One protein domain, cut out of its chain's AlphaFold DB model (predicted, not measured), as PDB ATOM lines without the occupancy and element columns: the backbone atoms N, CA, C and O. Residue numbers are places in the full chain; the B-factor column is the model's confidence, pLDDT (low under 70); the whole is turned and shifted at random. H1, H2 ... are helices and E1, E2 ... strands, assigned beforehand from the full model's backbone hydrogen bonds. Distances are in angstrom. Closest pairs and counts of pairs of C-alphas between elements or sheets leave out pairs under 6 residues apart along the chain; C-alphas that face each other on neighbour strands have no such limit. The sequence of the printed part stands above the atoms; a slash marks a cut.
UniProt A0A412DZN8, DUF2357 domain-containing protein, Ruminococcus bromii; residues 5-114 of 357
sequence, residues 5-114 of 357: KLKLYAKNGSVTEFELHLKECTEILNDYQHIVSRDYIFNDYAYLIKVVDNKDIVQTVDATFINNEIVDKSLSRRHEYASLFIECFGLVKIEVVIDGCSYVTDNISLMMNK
ATOM      1  N   LYS A   5     144.257  60.702  20.277       91.31
ATOM      2  CA  LYS A   5     145.018  59.545  19.803       91.31
ATOM      3  C   LYS A   5     144.361  58.256  20.264       91.31
ATOM      4  O   LYS A   5     143.930  58.143  21.413       91.31
ATOM      5  N   LEU A   6     144.335  57.270  19.380       90.50
ATOM      6  CA  LEU A   6     143.917  55.908  19.680       90.50
ATOM      7  C   LEU A   6     145.148  55.084  20.065       90.50
ATOM      8  O   LEU A   6     146.078  54.965  19.274       90.50
ATOM      9  N   LYS A   7     145.154  54.485  21.257       91.62
ATOM     10  CA  LYS A   7     146.191  53.547  21.702       91.62
ATOM     11  C   LYS A   7     145.625  52.136  21.768       91.62
ATOM     12  O   LYS A   7     144.646  51.879  22.474       91.62
ATOM     13  N   LEU A   8     146.272  51.222  21.057       90.81
ATOM     14  CA  LEU A   8     145.989  49.794  21.083       90.81
ATOM     15  C   LEU A   8     147.058  49.090  21.912       90.81
ATOM     16  O   LEU A   8     148.213  48.994  21.500       90.81
ATOM     17  N   TYR A   9     146.668  48.581  23.076       90.44
ATOM     18  CA  TYR A   9     147.540  47.780  23.929       90.44
ATOM     19  C   TYR A   9     147.336  46.313  23.582       90.44
ATOM     20  O   TYR A   9     146.281  45.750  23.866       90.44
ATOM     21  N   ALA A  10     148.326  45.693  22.956       89.62
ATOM     22  CA  ALA A  10     148.303  44.268  22.682       89.62
ATOM     23  C   ALA A  10     148.686  43.477  23.937       89.62
ATOM     24  O   ALA A  10     149.548  43.881  24.721       89.62
ATOM     25  N   LYS A  11     148.081  42.300  24.112       85.94
ATOM     26  CA  LYS A  11     148.327  41.428  25.273       85.94
ATOM     27  C   LYS A  11     149.785  40.956  25.405       85.94
ATOM     28  O   LYS A  11     150.210  40.585  26.494       85.94
ATOM     29  N   ASN A  12     150.557  40.988  24.320       81.19
ATOM     30  CA  ASN A  12     151.995  40.692  24.309       81.19
ATOM     31  C   ASN A  12     152.870  41.852  24.845       81.19
ATOM     32  O   ASN A  12     154.090  41.718  24.885       81.19
ATOM     33  N   GLY A  13     152.266  42.985  25.226       80.69
ATOM     34  CA  GLY A  13     152.944  44.163  25.766       80.69
ATOM     35  C   GLY A  13     153.283  45.251  24.741       80.69
ATOM     36  O   GLY A  13     153.751  46.312  25.150       80.69
ATOM     37  N   SER A  14     153.046  45.046  23.437       86.19
ATOM     38  CA  SER A  14     153.250  46.106  22.440       86.19
ATOM     39  C   SER A  14     152.113  47.127  22.465       86.19
ATOM     40  O   SER A  14     150.947  46.755  22.598       86.19
ATOM     41  N   VAL A  15     152.448  48.403  22.287       89.25
ATOM     42  CA  VAL A  15     151.478  49.498  22.180       89.25
ATOM     43  C   VAL A  15     151.630  50.149  20.815       89.25
ATOM     44  O   VAL A  15     152.734  50.552  20.454       89.25
ATOM     45  N   THR A  16     150.526  50.250  20.082       90.25
ATOM     46  CA  THR A  16     150.465  50.958  18.798       90.25
ATOM     47  C   THR A  16     149.582  52.186  18.956       90.25
ATOM     48  O   THR A  16     148.508  52.096  19.554       90.25
ATOM     49  N   GLU A  17     150.030  53.333  18.453       91.06
ATOM     50  CA  GLU A  17     149.309  54.601  18.559       91.06
ATOM     51  C   GLU A  17     148.908  55.098  17.170       91.06
ATOM     52  O   GLU A  17     149.715  55.065  16.247       91.06
ATOM     53  N   PHE A  18     147.675  55.581  17.030       90.31
ATOM     54  CA  PHE A  18     147.151  56.142  15.788       90.31
ATOM     55  C   PHE A  18     146.585  57.533  16.041       90.31
ATOM     56  O   PHE A  18     145.891  57.764  17.038       90.31
ATOM     57  N   GLU A  19     146.871  58.460  15.133       89.50
ATOM     58  CA  GLU A  19     146.214  59.762  15.136       89.50
ATOM     59  C   GLU A  19     144.756  59.602  14.709       89.50
ATOM     60  O   GLU A  19     144.426  58.822  13.814       89.50
ATOM     61  N   LEU A  20     143.876  60.317  15.404       88.12
ATOM     62  CA  LEU A  20     142.468  60.390  15.056       88.12
ATOM     63  C   LEU A  20     142.211  61.702  14.325       88.12
ATOM     64  O   LEU A  20     142.739  62.745  14.713       88.12
ATOM     65  N   HIS A  21     141.352  61.678  13.316       88.25
ATOM     66  CA  HIS A  21     140.911  62.852  12.569       88.25
ATOM     67  C   HIS A  21     139.385  62.938  12.616       88.25
ATOM     68  O   HIS A  21     138.709  61.919  12.696       88.25
ATOM     69  N   LEU A  22     138.825  64.150  12.650       87.19
ATOM     70  CA  LEU A  22     137.370  64.321  12.676       87.19
ATOM     71  C   LEU A  22     136.793  63.831  11.341       87.19
ATOM     72  O   LEU A  22     137.265  64.268  10.296       87.19
ATOM     73  N   LYS A  23     135.782  62.959  11.384       82.44
ATOM     74  CA  LYS A  23     135.129  62.415  10.188       82.44
ATOM     75  C   LYS A  23     134.326  63.518   9.494       82.44
ATOM     76  O   LYS A  23     133.328  63.995  10.039       82.44
ATOM     77  N   GLU A  24     134.752  63.946   8.309       75.62
ATOM     78  CA  GLU A  24     134.028  64.957   7.528       75.62
ATOM     79  C   GLU A  24     132.842  64.325   6.771       75.62
ATOM     80  O   GLU A  24     132.922  63.198   6.282       75.62
ATOM     81  N   CYS A  25     131.725  65.052   6.622       53.78
ATOM     82  CA  CYS A  25     130.507  64.542   5.964       53.78
ATOM     83  C   CYS A  25     130.710  64.104   4.495       53.78
ATOM     84  O   CYS A  25     129.855  63.421   3.939       53.78
ATOM     85  N   THR A  26     131.820  64.486   3.862       50.19
ATOM     86  CA  THR A  26     132.192  64.123   2.486       50.19
ATOM     87  C   THR A  26     132.967  62.804   2.366       50.19
ATOM     88  O   THR A  26     133.203  62.351   1.249       50.19
ATOM     89  N   GLU A  27     133.356  62.163   3.475       48.97
ATOM     90  CA  GLU A  27     134.194  60.948   3.462       48.97
ATOM     91  C   GLU A  27     133.446  59.651   3.115       48.97
ATOM     92  O   GLU A  27     134.087  58.638   2.850       48.97
ATOM     93  N   ILE A  28     132.110  59.676   3.029       44.81
ATOM     94  CA  ILE A  28     131.266  58.490   2.764       44.81
ATOM     95  C   ILE A  28     131.620  57.801   1.423       44.81
ATOM     96  O   ILE A  28     131.336  56.625   1.232       44.81
ATOM     97  N   LEU A  29     132.273  58.512   0.495       39.22
ATOM     98  CA  LEU A  29     132.569  58.030  -0.860       39.22
ATOM     99  C   LEU A  29     134.047  57.671  -1.115       39.22
ATOM    100  O   LEU A  29     134.361  57.223  -2.216       39.22
ATOM    101  N   ASN A  30     134.961  57.863  -0.151       43.41
ATOM    102  CA  ASN A  30     136.413  57.863  -0.420       43.41
ATOM    103  C   ASN A  30     137.275  56.960   0.486       43.41
ATOM    104  O   ASN A  30     138.502  57.064   0.438       43.41
ATOM    105  N   ASP A  31     136.680  56.030   1.241       45.56
ATOM    106  CA  ASP A  31     137.377  55.189   2.238       45.56
ATOM    107  C   ASP A  31     138.625  54.438   1.710       45.56
ATOM    108  O   ASP A  31     139.551  54.140   2.467       45.56
ATOM    109  N   TYR A  32     138.727  54.208   0.397       47.50
ATOM    110  CA  TYR A  32     139.822  53.461  -0.230       47.50
ATOM    111  C   TYR A  32     140.991  54.309  -0.777       47.50
ATOM    112  O   TYR A  32     141.979  53.738  -1.238       47.50
ATOM    113  N   GLN A  33     140.914  55.648  -0.740       45.47
ATOM    114  CA  GLN A  33     142.011  56.541  -1.174       45.47
ATOM    115  C   GLN A  33     142.831  57.123  -0.013       45.47
ATOM    116  O   GLN A  33     143.778  57.877  -0.250       45.47
ATOM    117  N   HIS A  34     142.485  56.792   1.232       50.84
ATOM    118  CA  HIS A  34     143.174  57.337   2.394       50.84
ATOM    119  C   HIS A  34     144.568  56.738   2.580       50.84
ATOM    120  O   HIS A  34     144.824  55.569   2.279       50.84
ATOM    121  N   ILE A  35     145.453  57.595   3.091       57.88
ATOM    122  CA  ILE A  35     146.830  57.300   3.468       57.88
ATOM    123  C   ILE A  35     146.825  56.025   4.312       57.88
ATOM    124  O   ILE A  35     146.102  55.916   5.300       57.88
ATOM    125  N   VAL A  36     147.607  55.034   3.889       62.16
ATOM    126  CA  VAL A  36     147.842  53.852   4.714       62.16
ATOM    127  C   VAL A  36     148.839  54.262   5.788       62.16
ATOM    128  O   VAL A  36     149.934  54.741   5.466       62.16
ATOM    129  N   SER A  37     148.461  54.091   7.053       64.88
ATOM    130  CA  SER A  37     149.358  54.317   8.179       64.88
ATOM    131  C   SER A  37     150.640  53.501   7.992       64.88
ATOM    132  O   SER A  37     150.641  52.392   7.452       64.88
ATOM    133  N   ARG A  38     151.772  54.052   8.438       70.75
ATOM    134  CA  ARG A  38     153.032  53.294   8.460       70.75
ATOM    135  C   ARG A  38     152.969  52.130   9.447       70.75
ATOM    136  O   ARG A  38     153.707  51.158   9.275       70.75
ATOM    137  N   ASP A  39     152.095  52.241  10.439       81.31
ATOM    138  CA  ASP A  39     151.921  51.266  11.499       81.31
ATOM    139  C   ASP A  39     150.904  50.185  11.120       81.31
ATOM    140  O   ASP A  39     150.016  50.373  10.287       81.31
ATOM    141  N   TYR A  40     151.058  49.023  11.745       88.25
ATOM    142  CA  TYR A  40     150.260  47.831  11.487       88.25
ATOM    143  C   TYR A  40     149.798  47.189  12.794       88.25
ATOM    144  O   TYR A  40     150.370  47.407  13.867       88.25
ATOM    145  N   ILE A  41     148.765  46.362  12.687       91.75
ATOM    146  CA  ILE A  41     148.181  45.596  13.792       91.75
ATOM    147  C   ILE A  41     148.144  44.112  13.430       91.75
ATOM    148  O   ILE A  41     148.060  43.759  12.259       91.75
ATOM    149  N   PHE A  42     148.236  43.233  14.420       91.69
ATOM    150  CA  PHE A  42     148.184  41.785  14.238       91.69
ATOM    151  C   PHE A  42     146.744  41.308  14.398       91.69
ATOM    152  O   PHE A  42     146.079  41.683  15.358       91.69
ATOM    153  N   ASN A  43     146.242  40.493  13.477       90.75
ATOM    154  CA  ASN A  43     144.831  40.103  13.496       90.75
ATOM    155  C   ASN A  43     144.468  39.168  14.670       90.75
ATOM    156  O   ASN A  43     143.339  39.180  15.154       90.75
ATOM    157  N   ASP A  44     145.426  38.364  15.131       89.44
ATOM    158  CA  ASP A  44     145.246  37.307  16.130       89.44
ATOM    159  C   ASP A  44     145.561  37.753  17.566       89.44
ATOM    160  O   ASP A  44     145.434  36.972  18.516       89.44
ATOM    161  N   TYR A  45     145.939  39.017  17.757       90.31
ATOM    162  CA  TYR A  45     146.197  39.569  19.080       90.31
ATOM    163  C   TYR A  45     144.912  40.061  19.739       90.31
ATOM    164  O   TYR A  45     144.030  40.646  19.111       90.31
ATOM    165  N   ALA A  46     144.837  39.867  21.054       90.25
ATOM    166  CA  ALA A  46     143.836  40.532  21.867       90.25
ATOM    167  C   ALA A  46     144.324  41.944  22.212       90.25
ATOM    168  O   ALA A  46     145.447  42.112  22.707       90.25
ATOM    169  N   TYR A  47     143.468  42.934  21.979       90.12
ATOM    170  CA  TYR A  47     143.753  44.348  22.180       90.12
ATOM    171  C   TYR A  47     142.854  44.959  23.241       90.12
ATOM    172  O   TYR A  47     141.678  44.619  23.360       90.12
ATOM    173  N   LEU A  48     143.422  45.908  23.975       88.69
ATOM    174  CA  LEU A  48     142.700  46.867  24.791       88.69
ATOM    175  C   LEU A  48     142.768  48.233  24.098       88.69
ATOM    176  O   LEU A  48     143.860  48.754  23.859       88.69
ATOM    177  N   ILE A  49     141.604  48.810  23.794       88.19
ATOM    178  CA  ILE A  49     141.485  50.137  23.180       88.19
ATOM    179  C   ILE A  49     141.446  51.208  24.268       88.19
ATOM    180  O   ILE A  49     140.658  51.112  25.209       88.19
ATOM    181  N   LYS A  50     142.244  52.265  24.109       89.06
ATOM    182  CA  LYS A  50     142.083  53.517  24.855       89.06
ATOM    183  C   LYS A  50     142.183  54.705  23.916       89.06
ATOM    184  O   LYS A  50     143.072  54.743  23.071       89.06
ATOM    185  N   VAL A  51     141.322  55.694  24.107       89.75
ATOM    186  CA  VAL A  51     141.461  56.994  23.449       89.75
ATOM    187  C   VAL A  51     141.999  57.983  24.467       89.75
ATOM    188  O   VAL A  51     141.507  58.033  25.593       89.75
ATOM    189  N   VAL A  52     143.022  58.741  24.089       90.44
ATOM    190  CA  VAL A  52     143.618  59.778  24.933       90.44
ATOM    191  C   VAL A  52     143.577  61.129  24.239       90.44
ATOM    192  O   VAL A  52     143.570  61.192  23.010       90.44
ATOM    193  N   ASP A  53     143.567  62.204  25.018       89.38
ATOM    194  CA  ASP A  53     143.782  63.553  24.499       89.38
ATOM    195  C   ASP A  53     145.284  63.892  24.361       89.38
ATOM    196  O   ASP A  53     146.167  63.096  24.690       89.38
ATOM    197  N   ASN A  54     145.594  65.112  23.916       84.81
ATOM    198  CA  ASN A  54     146.969  65.624  23.812       84.81
ATOM    199  C   ASN A  54     147.759  65.644  25.135       84.81
ATOM    200  O   ASN A  54     148.970  65.863  25.109       84.81
ATOM    201  N   LYS A  55     147.095  65.489  26.286       85.88
ATOM    202  CA  LYS A  55     147.716  65.429  27.616       85.88
ATOM    203  C   LYS A  55     147.826  63.988  28.129       85.88
ATOM    204  O   LYS A  55     148.090  63.799  29.314       85.88
ATOM    205  N   ASP A  56     147.611  62.996  27.261       85.88
ATOM    206  CA  ASP A  56     147.551  61.568  27.585       85.88
ATOM    207  C   ASP A  56     146.446  61.206  28.605       85.88
ATOM    208  O   ASP A  56     146.502  60.169  29.271       85.88
ATOM    209  N   ILE A  57     145.401  62.035  28.720       86.81
ATOM    210  CA  ILE A  57     144.258  61.767  29.599       86.81
ATOM    211  C   ILE A  57     143.253  60.894  28.850       86.81
ATOM    212  O   ILE A  57     142.786  61.259  27.768       86.81
ATOM    213  N   VAL A  58     142.899  59.750  29.445       87.06
ATOM    214  CA  VAL A  58     141.934  58.797  28.876       87.06
ATOM    215  C   VAL A  58     140.552  59.435  28.766       87.06
ATOM    216  O   VAL A  58     140.015  59.947  29.747       87.06
ATOM    217  N   GLN A  59     139.980  59.371  27.568       87.38
ATOM    218  CA  GLN A  59     138.664  59.904  27.239       87.38
ATOM    219  C   GLN A  59     137.599  58.813  27.299       87.38
ATOM    220  O   GLN A  59     137.874  57.632  27.070       87.38
ATOM    221  N   THR A  60     136.364  59.220  27.588       84.19
ATOM    222  CA  THR A  60     135.215  58.312  27.523       84.19
ATOM    223  C   THR A  60     134.756  58.202  26.075       84.19
ATOM    224  O   THR A  60     134.557  59.214  25.414       84.19
ATOM    225  N   VAL A  61     134.609  56.972  25.581       85.94
ATOM    226  CA  VAL A  61     134.187  56.687  24.204       85.94
ATOM    227  C   VAL A  61     132.740  56.195  24.218       85.94
ATOM    228  O   VAL A  61     132.417  55.224  24.908       85.94
ATOM    229  N   ASP A  62     131.873  56.853  23.452       85.00
ATOM    230  CA  ASP A  62     130.442  56.541  23.362       85.00
ATOM    231  C   ASP A  62     130.189  55.258  22.561       85.00
ATOM    232  O   ASP A  62     129.335  54.434  22.917       85.00
ATOM    233  N   ALA A  63     130.940  55.092  21.471       86.56
ATOM    234  CA  ALA A  63     130.899  53.938  20.587       86.56
ATOM    235  C   ALA A  63     132.226  53.776  19.835       86.56
ATOM    236  O   ALA A  63     132.945  54.744  19.591       86.56
ATOM    237  N   THR A  64     132.526  52.542  19.444       87.69
ATOM    238  CA  THR A  64     133.678  52.203  18.609       87.69
ATOM    239  C   THR A  64     133.186  51.373  17.437       87.69
ATOM    240  O   THR A  64     132.383  50.461  17.634       87.69
ATOM    241  N   PHE A  65     133.671  51.681  16.242       87.31
ATOM    242  CA  PHE A  65     133.387  50.935  15.032       87.31
ATOM    243  C   PHE A  65     134.691  50.500  14.373       87.31
ATOM    244  O   PHE A  65     135.682  51.231  14.375       87.31
ATOM    245  N   ILE A  66     134.679  49.303  13.804       86.94
ATOM    246  CA  ILE A  66     135.763  48.753  12.995       86.94
ATOM    247  C   ILE A  66     135.158  48.482  11.624       86.94
ATOM    248  O   ILE A  66     134.196  47.731  11.529       86.94
ATOM    249  N   ASN A  67     135.672  49.126  10.574       82.50
ATOM    250  CA  ASN A  67     135.136  49.006   9.210       82.50
ATOM    251  C   ASN A  67     133.605  49.205   9.136       82.50
ATOM    252  O   ASN A  67     132.903  48.453   8.467       82.50
ATOM    253  N   ASN A  68     133.092  50.224   9.836       81.69
ATOM    254  CA  ASN A  68     131.665  50.556   9.978       81.69
ATOM    255  C   ASN A  68     130.812  49.552  10.782       81.69
ATOM    256  O   ASN A  68     129.622  49.796  10.981       81.69
ATOM    257  N   GLU A  69     131.394  48.479  11.316       82.31
ATOM    258  CA  GLU A  69     130.702  47.556  12.215       82.31
ATOM    259  C   GLU A  69     130.884  47.967  13.673       82.31
ATOM    260  O   GLU A  69     131.983  48.313  14.109       82.31
ATOM    261  N   ILE A  70     129.795  47.946  14.446       83.50
ATOM    262  CA  ILE A  70     129.835  48.333  15.856       83.50
ATOM    263  C   ILE A  70     130.569  47.276  16.682       83.50
ATOM    264  O   ILE A  70     130.177  46.111  16.728       83.50
ATOM    265  N   VAL A  71     131.608  47.698  17.396       82.75
ATOM    266  CA  VAL A  71     132.246  46.868  18.417       82.75
ATOM    267  C   VAL A  71     131.322  46.837  19.631       82.75
ATOM    268  O   VAL A  71     130.810  47.881  20.045       82.75
ATOM    269  N   ASP A  72     131.091  45.652  20.204       71.38
ATOM    270  CA  ASP A  72     130.205  45.500  21.361       71.38
ATOM    271  C   ASP A  72     130.553  46.529  22.455       71.38
ATOM    272  O   ASP A  72     131.660  46.559  22.997       71.38
ATOM    273  N   LYS A  73     129.566  47.369  22.799       59.12
ATOM    274  CA  LYS A  73     129.673  48.444  23.798       59.12
ATOM    275  C   LYS A  73     130.127  47.933  25.168       59.12
ATOM    276  O   LYS A  73     130.622  48.719  25.979       59.12
ATOM    277  N   SER A  74     129.938  46.642  25.450       54.94
ATOM    278  CA  SER A  74     130.416  46.010  26.678       54.94
ATOM    279  C   SER A  74     131.953  45.973  26.757       54.94
ATOM    280  O   SER A  74     132.505  46.190  27.838       54.94
ATOM    281  N   LEU A  75     132.642  45.821  25.621       56.72
ATOM    282  CA  LEU A  75     134.102  45.735  25.520       56.72
ATOM    283  C   LEU A  75     134.772  47.102  25.712       56.72
ATOM    284  O   LEU A  75     135.738  47.213  26.467       56.72
ATOM    285  N   SER A  76     134.209  48.164  25.124       51.88
ATOM    286  CA  SER A  76     134.743  49.532  25.249       51.88
ATOM    287  C   SER A  76     134.660  50.083  26.680       51.88
ATOM    288  O   SER A  76     135.459  50.934  27.064       51.88
ATOM    289  N   ARG A  77     133.713  49.598  27.498       53.78
ATOM    290  CA  ARG A  77     133.517  50.065  28.885       53.78
ATOM    291  C   ARG A  77     134.292  49.253  29.922       53.78
ATOM    292  O   ARG A  77     134.689  49.803  30.950       53.78
ATOM    293  N   ARG A  78     134.510  47.956  29.684       55.12
ATOM    294  CA  ARG A  78     135.084  47.034  30.683       55.12
ATOM    295  C   ARG A  78     136.609  47.022  30.749       55.12
ATOM    296  O   ARG A  78     137.149  46.410  31.662       55.12
ATOM    297  N   HIS A  79     137.300  47.739  29.858       65.75
ATOM    298  CA  HIS A  79     138.766  47.729  29.784       65.75
ATOM    299  C   HIS A  79     139.338  46.301  29.680       65.75
ATOM    300  O   HIS A  79     140.358  45.975  30.289       65.75
ATOM    301  N   GLU A  80     138.674  45.443  28.908       78.88
ATOM    302  CA  GLU A  80     139.078  44.053  28.710       78.88
ATOM    303  C   GLU A  80     139.832  43.883  27.389       78.88
ATOM    304  O   GLU A  80     139.623  44.616  26.424       78.88
ATOM    305  N   TYR A  81     140.731  42.900  27.356       83.81
ATOM    306  CA  TYR A  81     141.400  42.495  26.125       83.81
ATOM    307  C   TYR A  81     140.429  41.699  25.253       83.81
ATOM    308  O   TYR A  81     139.917  40.672  25.696       83.81
ATOM    309  N   ALA A  82     140.247  42.125  24.005       84.62
ATOM    310  CA  ALA A  82     139.360  41.474  23.046       84.62
ATOM    311  C   ALA A  82     140.059  41.205  21.709       84.62
ATOM    312  O   ALA A  82     140.905  41.981  21.266       84.62
ATOM    313  N   SER A  83     139.692  40.106  21.051       87.19
ATOM    314  CA  SER A  83     140.175  39.756  19.708       87.19
ATOM    315  C   SER A  83     139.383  40.518  18.646       87.19
ATOM    316  O   SER A  83     138.517  39.963  17.981       87.19
ATOM    317  N   LEU A  84     139.657  41.815  18.529       86.56
ATOM    318  CA  LEU A  84     138.860  42.751  17.731       86.56
ATOM    319  C   LEU A  84     138.996  42.567  16.216       86.56
ATOM    320  O   LEU A  84     138.094  42.934  15.476       86.56
ATOM    321  N   PHE A  85     140.123  42.020  15.761       89.69
ATOM    322  CA  PHE A  85     140.484  41.979  14.342       89.69
ATOM    323  C   PHE A  85     140.556  40.557  13.780       89.69
ATOM    324  O   PHE A  85     141.042  40.366  12.669       89.69
ATOM    325  N   ILE A  86     140.085  39.556  14.533       85.56
ATOM    326  CA  ILE A  86     140.252  38.141  14.177       85.56
ATOM    327  C   ILE A  86     139.550  37.779  12.859       85.56
ATOM    328  O   ILE A  86     140.073  36.970  12.096       85.56
ATOM    329  N   GLU A  87     138.418  38.425  12.567       82.38
ATOM    330  CA  GLU A  87     137.639  38.253  11.330       82.38
ATOM    331  C   GLU A  87     137.940  39.330  10.274       82.38
ATOM    332  O   GLU A  87     137.376  39.316   9.183       82.38
ATOM    333  N   CYS A  88     138.839  40.271  10.571       85.81
ATOM    334  CA  CYS A  88     139.193  41.336   9.639       85.81
ATOM    335  C   CYS A  88     140.286  40.879   8.661       85.81
ATOM    336  O   CYS A  88     141.216  40.156   9.026       85.81
ATOM    337  N   PHE A  89     140.208  41.359   7.418       83.75
ATOM    338  CA  PHE A  89     141.160  41.036   6.357       83.75
ATOM    339  C   PHE A  89     141.464  42.271   5.502       83.75
ATOM    340  O   PHE A  89     140.551  42.983   5.087       83.75
ATOM    341  N   GLY A  90     142.740  42.521   5.207       84.38
ATOM    342  CA  GLY A  90     143.175  43.650   4.389       84.38
ATOM    343  C   GLY A  90     143.539  44.891   5.200       84.38
ATOM    344  O   GLY A  90     144.534  44.898   5.927       84.38
ATOM    345  N   LEU A  91     142.770  45.962   5.005       85.69
ATOM    346  CA  LEU A  91     142.934  47.233   5.707       85.69
ATOM    347  C   LEU A  91     141.787  47.425   6.699       85.69
ATOM    348  O   LEU A  91     140.657  47.002   6.447       85.69
ATOM    349  N   VAL A  92     142.088  48.070   7.820       87.44
ATOM    350  CA  VAL A  92     141.106  48.393   8.853       87.44
ATOM    351  C   VAL A  92     141.083  49.886   9.118       87.44
ATOM    352  O   VAL A  92     142.129  50.510   9.272       87.44
ATOM    353  N   LYS A  93     139.880  50.434   9.243       88.44
ATOM    354  CA  LYS A  93     139.631  51.788   9.727       88.44
ATOM    355  C   LYS A  93     138.885  51.703  11.051       88.44
ATOM    356  O   LYS A  93     137.877  50.999  11.159       88.44
ATOM    357  N   ILE A  94     139.397  52.396  12.063       89.88
ATOM    358  CA  ILE A  94     138.775  52.453  13.384       89.88
ATOM    359  C   ILE A  94     138.108  53.813  13.525       89.88
ATOM    360  O   ILE A  94     138.751  54.849  13.369       89.88
ATOM    361  N   GLU A  95     136.821  53.800  13.843       90.62
ATOM    362  CA  GLU A  95     136.049  54.990  14.171       90.62
ATOM    363  C   GLU A  95     135.677  54.971  15.651       90.62
ATOM    364  O   GLU A  95     135.255  53.953  16.200       90.62
ATOM    365  N   VAL A  96     135.824  56.109  16.314       90.31
ATOM    366  CA  VAL A  96     135.414  56.311  17.702       90.31
ATOM    367  C   VAL A  96     134.501  57.523  17.793       90.31
ATOM    368  O   VAL A  96     134.763  58.557  17.181       90.31
ATOM    369  N   VAL A  97     133.429  57.399  18.569       89.81
ATOM    370  CA  VAL A  97     132.496  58.495  18.842       89.81
ATOM    371  C   VAL A  97     132.784  59.042  20.232       89.81
ATOM    372  O   VAL A  97     132.793  58.283  21.203       89.81
ATOM    373  N   ILE A  98     133.044  60.344  20.312       88.06
ATOM    374  CA  ILE A  98     133.362  61.062  21.548       88.06
ATOM    375  C   ILE A  98     132.487  62.309  21.585       88.06
ATOM    376  O   ILE A  98     132.532  63.113  20.651       88.06
ATOM    377  N   ASP A  99     131.683  62.455  22.634       86.25
ATOM    378  CA  ASP A  99     130.747  63.570  22.814       86.25
ATOM    379  C   ASP A  99     129.829  63.775  21.589       86.25
ATOM    380  O   ASP A  99     129.509  64.895  21.192       86.25
ATOM    381  N   GLY A 100     129.423  62.668  20.955       84.69
ATOM    382  CA  GLY A 100     128.591  62.672  19.746       84.69
ATOM    383  C   GLY A 100     129.310  63.019  18.432       84.69
ATOM    384  O   GLY A 100     128.668  63.003  17.383       84.69
ATOM    385  N   CYS A 101     130.619  63.289  18.453       88.38
ATOM    386  CA  CYS A 101     131.439  63.524  17.261       88.38
ATOM    387  C   CYS A 101     132.204  62.256  16.852       88.38
ATOM    388  O   CYS A 101     132.847  61.622  17.688       88.38
ATOM    389  N   SER A 102     132.182  61.912  15.561       89.19
ATOM    390  CA  SER A 102     132.936  60.783  15.004       89.19
ATOM    391  C   SER A 102     134.367  61.173  14.642       89.19
ATOM    392  O   SER A 102     134.595  62.121  13.890       89.19
ATOM    393  N   TYR A 103     135.326  60.384  15.112       89.88
ATOM    394  CA  TYR A 103     136.737  60.491  14.767       89.88
ATOM    395  C   TYR A 103     137.236  59.178  14.172       89.88
ATOM    396  O   TYR A 103     136.918  58.110  14.685       89.88
ATOM    397  N   VAL A 104     138.040  59.249  13.120       89.19
ATOM    398  CA  VAL A 104     138.523  58.095  12.358       89.19
ATOM    399  C   VAL A 104     140.043  58.041  12.335       89.19
ATOM    400  O   VAL A 104     140.708  59.076  12.363       89.19
ATOM    401  N   THR A 105     140.596  56.834  12.277       88.62
ATOM    402  CA  THR A 105     142.006  56.626  11.934       88.62
ATOM    403  C   THR A 105     142.211  56.695  10.421       88.62
ATOM    404  O   THR A 105     141.279  56.479   9.641       88.62
ATOM    405  N   ASP A 106     143.460  56.895  10.006       86.19
ATOM    406  CA  ASP A 106     143.925  56.461   8.686       86.19
ATOM    407  C   ASP A 106     143.748  54.940   8.507       86.19
ATOM    408  O   ASP A 106     143.513  54.204   9.473       86.19
ATOM    409  N   ASN A 107     143.876  54.450   7.270       84.62
ATOM    410  CA  ASN A 107     143.772  53.021   6.976       84.62
ATOM    411  C   ASN A 107     144.958  52.263   7.593       84.62
ATOM    412  O   ASN A 107     146.115  52.565   7.308       84.62
ATOM    413  N   ILE A 108     144.680  51.259   8.421       88.19
ATOM    414  CA  ILE A 108     145.682  50.483   9.158       88.19
ATOM    415  C   ILE A 108     145.887  49.131   8.475       88.19
ATOM    416  O   ILE A 108     144.927  48.406   8.205       88.19
ATOM    417  N   SER A 109     147.144  48.760   8.236       88.44
ATOM    418  CA  SER A 109     147.494  47.447   7.691       88.44
ATOM    419  C   SER A 109     147.336  46.334   8.732       88.44
ATOM    420  O   SER A 109     147.879  46.421   9.836       88.44
ATOM    421  N   LEU A 110     146.653  45.248   8.359       90.12
ATOM    422  CA  LEU A 110     146.577  44.029   9.169       90.12
ATOM    423  C   LEU A 110     147.665  43.027   8.796       90.12
ATOM    424  O   LEU A 110     147.743  42.584   7.649       90.12
ATOM    425  N   MET A 111     148.424  42.589   9.791       91.31
ATOM    426  CA  MET A 111     149.390  41.502   9.717       91.31
ATOM    427  C   MET A 111     148.723  40.192  10.136       91.31
ATOM    428  O   MET A 111     148.165  40.093  11.229       91.31
ATOM    429  N   MET A 112     148.809  39.178   9.281       90.25
ATOM    430  CA  MET A 112     148.277  37.838   9.523       90.25
ATOM    431  C   MET A 112     149.391  36.812   9.566       90.25
ATOM    432  O   MET A 112     150.354  36.890   8.805       90.25
ATOM    433  N   ASN A 113     149.252  35.817  10.436       89.31
ATOM    434  CA  ASN A 113     150.192  34.708  10.486       89.31
ATOM    435  C   ASN A 113     150.150  33.948   9.151       89.31
ATOM    436  O   ASN A 113     149.071  33.539   8.715       89.31
ATOM    437  N   LYS A 114     151.303  33.713   8.517       86.88
ATOM    438  CA  LYS A 114     151.382  33.037   7.208       86.88
ATOM    439  C   LYS A 114     150.686  31.670   7.192       86.88
ATOM    440  O   LYS A 114     150.126  31.285   6.174       86.88
TER     441      LYS A 114
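What this domain is: This is residues 5 to 114 of the 357 residues of the protein "DUF2357 domain-containing protein" of Ruminococcus bromii (UniProt A0A412DZN8). A six-stranded sheet, curled like part of a barrel, folds back on itself, with E4 and E1 facing E7, E6 and E5 and E2 as the hinge. The two-stranded sheet E3 E8 is partly face to face with it as a sandwich, the short helix H1 packs by the edge strands E4 and E5, and the loop of residues 25 to 30 sticks out. The 110 printed residues hold, in chain order, E1 E2 E3 E4 E5 H1 E6 E7 E8, mostly strand; the large sheet, E4 E1 E2 E7 E6 E5, is antiparallel, the small one parallel. The whole is compact, with a radius of gyration of the C-alphas of 13.2 A and spans of 36 by 30 by 25 A.

Where its parts are: The large sheet holds E4, residues 47 to 53, 19.3 A; E1, 5 to 10, from C-alpha 5 at (145.018, 59.545, 19.803); E2, 15 to 22, 22.6 A; E7, 101 to 105; E6, 94 to 98; and E5, 63 to 66. E3 is residues 36 to 42, H1 73 to 78, and E8 107 to 113, 19.7 A, ending at (150.192, 34.708, 10.486).

How they stand to each other: E4 and E1 are antiparallel neighbours, with N 7 and O 50 within hydrogen-bond range at 2.8 A, and in the hairpin E1 and E2, N 8 and O 16 are within hydrogen-bond range at 2.8 A. E2 pairs with E7 through N 21 and O 104, 2.8 A. In the hairpin E6 and E7, N 96 and O 103 are within hydrogen-bond range at 2.8 A; E6 and E5 are antiparallel neighbours, with N 65 and O 95 within hydrogen-bond range at 2.8 A. E7 runs on into E8 at 51 degrees, and E8 is parallel to E3, with N 37 and O 107 at 2.8 A. H1 is on the large sheet at a height of 7.8 A, only just over none of its strands, with 2 C-alphas on E5; the closest C-alphas of H1 and E5 are Lys 73 and Ala 63, 6.5 A. In H1, 1 of 2 O i to N i+4 pairs is within range.

The domain as a whole: The farthest C-alphas, Asp 99 and Lys 114, are 40.0 A apart. The printed part has no cut; the links E2 to E3 and H1 to E6 are long. Residues 25 to 37 and 73 to 79 have pLDDT under 70.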